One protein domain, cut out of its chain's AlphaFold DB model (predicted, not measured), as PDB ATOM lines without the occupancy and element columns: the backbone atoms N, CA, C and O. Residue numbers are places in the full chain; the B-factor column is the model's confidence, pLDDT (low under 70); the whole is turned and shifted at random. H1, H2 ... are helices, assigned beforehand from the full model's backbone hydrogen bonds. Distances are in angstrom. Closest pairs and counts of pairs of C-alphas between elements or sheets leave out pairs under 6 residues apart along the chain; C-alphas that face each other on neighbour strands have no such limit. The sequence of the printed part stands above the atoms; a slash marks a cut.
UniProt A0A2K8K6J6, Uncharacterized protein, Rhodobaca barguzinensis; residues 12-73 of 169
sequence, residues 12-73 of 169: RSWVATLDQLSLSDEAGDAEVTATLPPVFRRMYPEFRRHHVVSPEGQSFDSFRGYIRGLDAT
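AT A GLANCE: This is residues 12 to 73 of the 169 residues of an uncharacterized protein of Rhodobaca barguzinensis (UniProt A0A2K8K6J6). The longest helix, H4, lies side by side with H1, running opposite ways, while H3 crosses H4 nearly at right angles and H2 lies near H4's first residue. The printed part has 62 residues with four named helices, H1 to H4 in order, and no named strand: all helix. It is compact, with a radius of gyration of the C-alphas of 10.9 A, and spans 27 by 24 by 18 A.

HOW THE PARTS SIT: H4, residues 60 to 72, and H1, residues 12 to 20, touch at a shallow tilt of 23 degrees; their closest C-alphas, Val 15 and Arg 68, are 6.6 A apart. H3, residues 43 to 50, is close to H4 but not clearly touching, about perpendicular at 79 degrees, with closest C-alphas Phe 47 and Phe 63 6.9 A apart. H2, residues 29 to 35, and H3 form a helical hairpin and only just touch, with 3 pairs of C-alphas within 8 A, the closest Thr 33 and Tyr 44 at 6.8 A. H1 is apart from H2 and H3. In H1, H2, H3 and H4 every O i to N i+4 pair is within hydrogen-bond range.

IN THESE COORDINATES: H4 measures 18.3 A from C-alpha 60 to C-alpha 72 at (26.737, 116.403, -85.871), and H1 12.9 A from C-alpha 12 at (28.464, 107.672, -82.375). H3 measures 10.5 A and H2 10.1 A.

THE WHOLE: The farthest C-alphas, Glu 26 and Thr 73, are 29.8 A apart. The printed part has no cut, and its three links are short. Residues 52 to 58 have pLDDT under 70.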
ATOM      1  N   ARG A  12      28.562 108.034 -80.944       93.31
ATOM      2  CA  ARG A  12      28.464 107.672 -82.375       93.31
ATOM      3  C   ARG A  12      27.794 106.319 -82.615       93.31
ATOM      4  O   ARG A  12      26.894 106.220 -83.444       93.31
ATOM      5  N   SER A  13      28.240 105.281 -81.909       91.75
ATOM      6  CA  SER A  13      27.680 103.932 -82.052       91.75
ATOM      7  C   SER A  13      26.239 103.865 -81.546       91.75
ATOM      8  O   SER A  13      25.400 103.224 -82.169       91.75
ATOM      9  N   TRP A  14      25.919 104.586 -80.470       92.75
ATOM     10  CA  TRP A  14      24.565 104.664 -79.927       92.75
ATOM     11  C   TRP A  14      23.597 105.407 -80.843       92.75
ATOM     12  O   TRP A  14      22.455 104.977 -80.976       92.75
ATOM     13  N   VAL A  15      24.045 106.483 -81.494       93.00
ATOM     14  CA  VAL A  15      23.265 107.205 -82.512       93.00
ATOM     15  C   VAL A  15      22.912 106.254 -83.659       93.00
ATOM     16  O   VAL A  15      21.745 106.149 -84.020       93.00
ATOM     17  N   ALA A  16      23.881 105.472 -84.149       92.12
ATOM     18  CA  ALA A  16      23.629 104.472 -85.188       92.12
ATOM     19  C   ALA A  16      22.649 103.372 -84.734       92.12
ATOM     20  O   ALA A  16      21.785 102.962 -85.506       92.12
ATOM     21  N   THR A  17      22.740 102.917 -83.479       91.75
ATOM     22  CA  THR A  17      21.767 101.972 -82.902       91.75
ATOM     23  C   THR A  17      20.365 102.579 -82.834       91.75
ATOM     24  O   THR A  17      19.391 101.903 -83.157       91.75
ATOM     25  N   LEU A  18      20.241 103.846 -82.429       91.94
ATOM     26  CA  LEU A  18      18.956 104.545 -82.336       91.94
ATOM     27  C   LEU A  18      18.263 104.663 -83.707       91.94
ATOM     28  O   LEU A  18      17.041 104.498 -83.801       91.94
ATOM     29  N   ASP A  19      19.046 104.901 -84.761       90.81
ATOM     30  CA  ASP A  19      18.569 104.978 -86.147       90.81
ATOM     31  C   ASP A  19      18.050 103.626 -86.672       90.81
ATOM     32  O   ASP A  19      17.180 103.599 -87.536       90.81
ATOM     33  N   GLN A  20      18.535 102.504 -86.131       90.81
ATOM     34  CA  GLN A  20      18.103 101.156 -86.527       90.81
ATOM     35  C   GLN A  20      16.846 100.669 -85.804       90.81
ATOM     36  O   GLN A  20      16.247  99.679 -86.224       90.81
ATOM     37  N   LEU A  21      16.445 101.317 -84.704       90.62
ATOM     38  CA  LEU A  21      15.213 100.938 -84.017       90.62
ATOM     39  C   LEU A  21      14.011 101.131 -84.958       90.62
ATOM     40  O   LEU A  21      14.023 101.943 -85.876       90.62
ATOM     41  N   SER A  22      12.941 100.383 -84.757       87.19
ATOM     42  CA  SER A  22      11.667 100.645 -85.425       87.19
ATOM     43  C   SER A  22      10.618 100.647 -84.335       87.19
ATOM     44  O   SER A  22      10.413  99.629 -83.680       87.19
ATOM     45  N   LEU A  23      10.045 101.819 -84.081       83.81
ATOM     46  CA  LEU A  23       8.978 102.014 -83.108       83.81
ATOM     47  C   LEU A  23       7.737 102.463 -83.866       83.81
ATOM     48  O   LEU A  23       7.853 103.216 -84.829       83.81
ATOM     49  N   SER A  24       6.580 101.960 -83.443       77.94
ATOM     50  CA  SER A  24       5.292 102.399 -83.974       77.94
ATOM     51  C   SER A  24       5.055 103.864 -83.615       77.94
ATOM     52  O   SER A  24       5.369 104.276 -82.498       77.94
ATOM     53  N   ASP A  25       4.433 104.619 -84.516       72.75
ATOM     54  CA  ASP A  25       3.984 105.988 -84.237       72.75
ATOM     55  C   ASP A  25       2.892 106.034 -83.152       72.75
ATOM     56  O   ASP A  25       2.688 107.066 -82.516       72.75
ATOM     57  N   GLU A  26       2.222 104.905 -82.898       78.50
ATOM     58  CA  GLU A  26       1.229 104.763 -81.826       78.50
ATOM     59  C   GLU A  26       1.842 104.359 -80.473       78.50
ATOM     60  O   GLU A  26       1.130 104.305 -79.467       78.50
ATOM     61  N   ALA A  27       3.148 104.064 -80.420       81.81
ATOM     62  CA  ALA A  27       3.801 103.635 -79.187       81.81
ATOM     63  C   ALA A  27       3.788 104.761 -78.141       81.81
ATOM     64  O   ALA A  27       4.243 105.882 -78.378       81.81
ATOM     65  N   GLY A  28       3.304 104.445 -76.940       84.50
ATOM     66  CA  GLY A  28       3.302 105.394 -75.829       84.50
ATOM     67  C   GLY A  28       4.709 105.660 -75.278       84.50
ATOM     68  O   GLY A  28       5.613 104.832 -75.386       84.50
ATOM     69  N   ASP A  29       4.892 106.784 -74.578       85.00
ATOM     70  CA  ASP A  29       6.202 107.199 -74.041       85.00
ATOM     71  C   ASP A  29       6.886 106.142 -73.155       85.00
ATOM     72  O   ASP A  29       8.115 106.002 -73.166       85.00
ATOM     73  N   ALA A  30       6.102 105.385 -72.382       86.94
ATOM     74  CA  ALA A  30       6.613 104.312 -71.534       86.94
ATOM     75  C   ALA A  30       7.171 103.136 -72.357       86.94
ATOM     76  O   ALA A  30       8.227 102.600 -72.020       86.94
ATOM     77  N   GLU A  31       6.497 102.775 -73.450       89.50
ATOM     78  CA  GLU A  31       6.912 101.707 -74.364       89.50
ATOM     79  C   GLU A  31       8.184 102.095 -75.127       89.50
ATOM     80  O   GLU A  31       9.154 101.328 -75.162       89.50
ATOM     81  N   VAL A  32       8.226 103.328 -75.644       89.75
ATOM     82  CA  VAL A  32       9.423 103.895 -76.280       89.75
ATOM     83  C   VAL A  32      10.604 103.840 -75.308       89.75
ATOM     84  O   VAL A  32      11.662 103.293 -75.625       89.75
ATOM     85  N   THR A  33      10.415 104.332 -74.080       90.31
ATOM     86  CA  THR A  33      11.469 104.353 -73.055       90.31
ATOM     87  C   THR A  33      11.960 102.950 -72.688       90.31
ATOM     88  O   THR A  33      13.161 102.760 -72.489       90.31
ATOM     89  N   ALA A  34      11.069 101.958 -72.606       89.94
ATOM     90  CA  ALA A  34      11.443 100.579 -72.292       89.94
ATOM     91  C   ALA A  34      12.315  99.946 -73.392       89.94
ATOM     92  O   ALA A  34      13.278  99.232 -73.087       89.94
ATOM     93  N   THR A  35      12.015 100.267 -74.653       91.56
ATOM     94  CA  THR A  35      12.724  99.754 -75.837       91.56
ATOM     95  C   THR A  35      14.084 100.421 -76.047       91.56
ATOM     96  O   THR A  35      15.003  99.824 -76.612       91.56
ATOM     97  N   LEU A  36      14.251 101.652 -75.561       91.75
ATOM     98  CA  LEU A  36      15.494 102.394 -75.715       91.75
ATOM     99  C   LEU A  36      16.681 101.737 -74.985       91.75
ATOM    100  O   LEU A  36      16.545 101.294 -73.834       91.75
ATOM    101  N   PRO A  37      17.886 101.756 -75.591       90.31
ATOM    102  CA  PRO A  37      19.124 101.439 -74.895       90.31
ATOM    103  C   PRO A  37      19.276 102.265 -73.606       90.31
ATOM    104  O   PRO A  37      18.876 103.435 -73.595       90.31
ATOM    105  N   PRO A  38      19.902 101.722 -72.540       88.19
ATOM    106  CA  PRO A  38      20.046 102.408 -71.252       88.19
ATOM    107  C   PRO A  38      20.571 103.843 -71.355       88.19
ATOM    108  O   PRO A  38      20.128 104.709 -70.599       88.19
ATOM    109  N   VAL A  39      21.451 104.108 -72.331       89.19
ATOM    110  CA  VAL A  39      22.023 105.435 -72.570       89.19
ATOM    111  C   VAL A  39      20.942 106.511 -72.813       89.19
ATOM    112  O   VAL A  39      21.024 107.619 -72.285       89.19
ATOM    113  N   PHE A  40      19.869 106.154 -73.527       91.81
ATOM    114  CA  PHE A  40      18.810 107.069 -73.964       91.81
ATOM    115  C   PHE A  40      17.587 107.108 -73.041       91.81
ATOM    116  O   PHE A  40      16.788 108.038 -73.140       91.81
ATOM    117  N   ARG A  41      17.434 106.151 -72.115       89.81
ATOM    118  CA  ARG A  41      16.219 106.025 -71.282       89.81
ATOM    119  C   ARG A  41      15.907 107.255 -70.430       89.81
ATOM    120  O   ARG A  41      14.748 107.498 -70.123       89.81
ATOM    121  N   ARG A  42      16.925 108.030 -70.037       88.19
ATOM    122  CA  ARG A  42      16.721 109.319 -69.344       88.19
ATOM    123  C   ARG A  42      16.581 110.494 -70.309       88.19
ATOM    124  O   ARG A  42      15.830 111.415 -70.016       88.19
ATOM    125  N   MET A  43      17.251 110.426 -71.458       91.38
ATOM    126  CA  MET A  43      17.249 111.480 -72.473       91.38
ATOM    127  C   MET A  43      15.893 111.632 -73.155       91.38
ATOM    128  O   MET A  43      15.471 112.754 -73.397       91.38
ATOM    129  N   TYR A  44      15.192 110.532 -73.450       91.19
ATOM    130  CA  TYR A  44      13.900 110.611 -74.141       91.19
ATOM    131  C   TYR A  44      12.825 111.332 -73.305       91.19
ATOM    132  O   TYR A  44      12.281 112.327 -73.783       91.19
ATOM    133  N   PRO A  45      12.569 110.971 -72.030       88.62
ATOM    134  CA  PRO A  45      11.648 111.740 -71.193       88.62
ATOM    135  C   PRO A  45      12.090 113.192 -70.968       88.62
ATOM    136  O   PRO A  45      11.252 114.076 -70.825       88.62
ATOM    137  N   GLU A  46      13.396 113.461 -70.902       89.12
ATOM    138  CA  GLU A  46      13.915 114.828 -70.787       89.12
ATOM    139  C   GLU A  46      13.649 115.643 -72.059       89.12
ATOM    140  O   GLU A  46      13.166 116.772 -71.977       89.12
ATOM    141  N   PHE A  47      13.864 115.044 -73.232       89.81
ATOM    142  CA  PHE A  47      13.524 115.637 -74.520       89.81
ATOM    143  C   PHE A  47      12.045 116.009 -74.587       89.81
ATOM    144  O   PHE A  47      11.706 117.154 -74.880       89.81
ATOM    145  N   ARG A  48      11.176 115.068 -74.205       86.38
ATOM    146  CA  ARG A  48       9.719 115.245 -74.176       86.38
ATOM    147  C   ARG A  48       9.276 116.404 -73.275       86.38
ATOM    148  O   ARG A  48       8.282 117.053 -73.578       86.38
ATOM    149  N   ARG A  49      10.007 116.687 -72.188       85.38
ATOM    150  CA  ARG A  49       9.702 117.799 -71.265       85.38
ATOM    151  C   ARG A  49      10.160 119.165 -71.772       85.38
ATOM    152  O   ARG A  49       9.494 120.152 -71.480       85.38
ATOM    153  N   HIS A  50      11.302 119.235 -72.456       79.12
ATOM    154  CA  HIS A  50      11.987 120.508 -72.719       79.12
ATOM    155  C   HIS A  50      11.945 120.976 -74.177       79.12
ATOM    156  O   HIS A  50      12.120 122.167 -74.416       79.12
ATOM    157  N   HIS A  51      11.677 120.090 -75.140       72.12
ATOM    158  CA  HIS A  51      11.666 120.423 -76.574       72.12
ATOM    159  C   HIS A  51      10.250 120.533 -77.152       72.12
ATOM    160  O   HIS A  51       9.973 120.125 -78.277       72.12
ATOM    161  N   VAL A  52       9.331 121.110 -76.371       58.75
ATOM    162  CA  VAL A  52       7.926 121.310 -76.755       58.75
ATOM    163  C   VAL A  52       7.823 122.437 -77.784       58.75
ATOM    164  O   VAL A  52       7.705 123.604 -77.421       58.75
ATOM    165  N   VAL A  53       7.865 122.092 -79.072       54.72
ATOM    166  CA  VAL A  53       7.609 123.052 -80.165       54.72
ATOM    167  C   VAL A  53       6.197 122.869 -80.743       54.72
ATOM    168  O   VAL A  53       5.541 123.851 -81.073       54.72
ATOM    169  N   SER A  54       5.681 121.632 -80.796       53.75
ATOM    170  CA  SER A  54       4.296 121.290 -81.178       53.75
ATOM    171  C   SER A  54       3.990 119.801 -80.876       53.75
ATOM    172  O   SER A  54       4.914 119.058 -80.526       53.75
ATOM    173  N   PRO A  55       2.736 119.317 -81.015       55.94
ATOM    174  CA  PRO A  55       2.407 117.882 -80.989       55.94
ATOM    175  C   PRO A  55       3.138 117.044 -82.055       55.94
ATOM    176  O   PRO A  55       3.303 115.844 -81.874       55.94
ATOM    177  N   GLU A  56       3.615 117.663 -83.138       52.84
ATOM    178  CA  GLU A  56       4.401 117.002 -84.192       52.84
ATOM    179  C   GLU A  56       5.892 116.899 -83.818       52.84
ATOM    180  O   GLU A  56       6.549 115.912 -84.144       52.84
ATOM    181  N   GLY A  57       6.417 117.850 -83.030       56.75
ATOM    182  CA  GLY A  57       7.789 117.827 -82.482       56.75
ATOM    183  C   GLY A  57       8.016 116.790 -81.371       56.75
ATOM    184  O   GLY A  57       9.066 116.747 -80.734       56.75
ATOM    185  N   GLN A  58       7.002 115.972 -81.114       65.94
ATOM    186  CA  GLN A  58       6.895 115.042 -80.005       65.94
ATOM    187  C   GLN A  58       7.139 113.581 -80.430       65.94
ATOM    188  O   GLN A  58       7.178 112.699 -79.571       65.94
ATOM    189  N   SER A  59       7.327 113.320 -81.727       81.38
ATOM    190  CA  SER A  59       7.560 111.973 -82.254       81.38
ATOM    191  C   SER A  59       8.924 111.401 -81.852       81.38
ATOM    192  O   SER A  59       9.885 112.126 -81.560       81.38
ATOM    193  N   PHE A  60       9.040 110.072 -81.906       87.12
ATOM    194  CA  PHE A  60      10.330 109.402 -81.752       87.12
ATOM    195  C   PHE A  60      11.345 109.846 -82.818       87.12
ATOM    196  O   PHE A  60      12.536 109.989 -82.533       87.12
ATOM    197  N   ASP A  61      10.873 110.164 -84.022       87.75
ATOM    198  CA  ASP A  61      11.711 110.702 -85.092       87.75
ATOM    199  C   ASP A  61      12.241 112.109 -84.792       87.75
ATOM    200  O   ASP A  61      13.389 112.414 -85.130       87.75
ATOM    201  N   SER A  62      11.479 112.938 -84.076       87.50
ATOM    202  CA  SER A  62      11.971 114.229 -83.578       87.50
ATOM    203  C   SER A  62      13.095 114.035 -82.558       87.50
ATOM    204  O   SER A  62      14.138 114.687 -82.651       87.50
ATOM    205  N   PHE A  63      12.945 113.073 -81.639       90.69
ATOM    206  CA  PHE A  63      14.012 112.706 -80.701       90.69
ATOM    207  C   PHE A  63      15.267 112.202 -81.428       90.69
ATOM    208  O   PHE A  63      16.380 112.623 -81.109       90.69
ATOM    209  N   ARG A  64      15.110 111.353 -82.451       92.12
ATOM    210  CA  ARG A  64      16.225 110.910 -83.306       92.12
ATOM    211  C   ARG A  64      16.909 112.061 -84.017       92.12
ATOM    212  O   ARG A  64      18.138 112.132 -84.033       92.12
ATOM    213  N   GLY A  65      16.130 112.959 -84.619       91.94
ATOM    214  CA  GLY A  65      16.637 114.171 -85.256       91.94
ATOM    215  C   GLY A  65      17.469 115.003 -84.284       91.94
ATOM    216  O   GLY A  65      18.604 115.361 -84.597       91.94
ATOM    217  N   TYR A  66      16.956 115.209 -83.071       92.69
ATOM    218  CA  TYR A  66      17.650 115.936 -82.012       92.69
ATOM    219  C   TYR A  66      18.971 115.267 -81.602       92.69
ATOM    220  O   TYR A  66      20.017 115.917 -81.583       92.69
ATOM    221  N   ILE A  67      18.957 113.954 -81.351       94.44
ATOM    222  CA  ILE A  67      20.153 113.169 -81.009       94.44
ATOM    223  C   ILE A  67      21.220 113.246 -82.111       94.44
ATOM    224  O   ILE A  67      22.397 113.467 -81.811       94.44
ATOM    225  N   ARG A  68      20.821 113.112 -83.383       94.12
ATOM    226  CA  ARG A  68      21.731 113.270 -84.529       94.12
ATOM    227  C   ARG A  68      22.310 114.680 -84.591       94.12
ATOM    228  O   ARG A  68      23.509 114.837 -84.811       94.12
ATOM    229  N   GLY A  69      21.482 115.692 -84.334       93.88
ATOM    230  CA  GLY A  69      21.905 117.086 -84.249       93.88
ATOM    231  C   GLY A  69      23.008 117.293 -83.210       93.88
ATOM    232  O   GLY A  69      24.047 117.863 -83.538       93.88
ATOM    233  N   LEU A  70      22.847 116.770 -81.992       94.19
ATOM    234  CA  LEU A  70      23.854 116.898 -80.927       94.19
ATOM    235  C   LEU A  70      25.223 116.307 -81.305       94.19
ATOM    236  O   LEU A  70      26.261 116.832 -80.914       94.19
ATOM    237  N   ASP A  71      25.236 115.220 -82.069       92.19
ATOM    238  CA  ASP A  71      26.456 114.535 -82.500       92.19
ATOM    239  C   ASP A  71      27.100 115.156 -83.766       92.19
ATOM    240  O   ASP A  71      28.324 115.098 -83.969       92.19
ATOM    241  N   ALA A  72      26.291 115.785 -84.623       91.94
ATOM    242  CA  ALA A  72      26.737 116.403 -85.871       91.94
ATOM    243  C   ALA A  72      27.150 117.876 -85.717       91.94
ATOM    244  O   ALA A  72      28.066 118.321 -86.415       91.94
ATOM    245  N   THR A  73      26.519 118.616 -84.804       91.56
ATOM    246  CA  THR A  73      26.666 120.077 -84.701       91.56
ATOM    247  C   THR A  73      28.065 120.471 -84.225       91.56
ATOM    248  O   THR A  73      28.619 119.888 -83.288       91.56
TER     249      THR A  73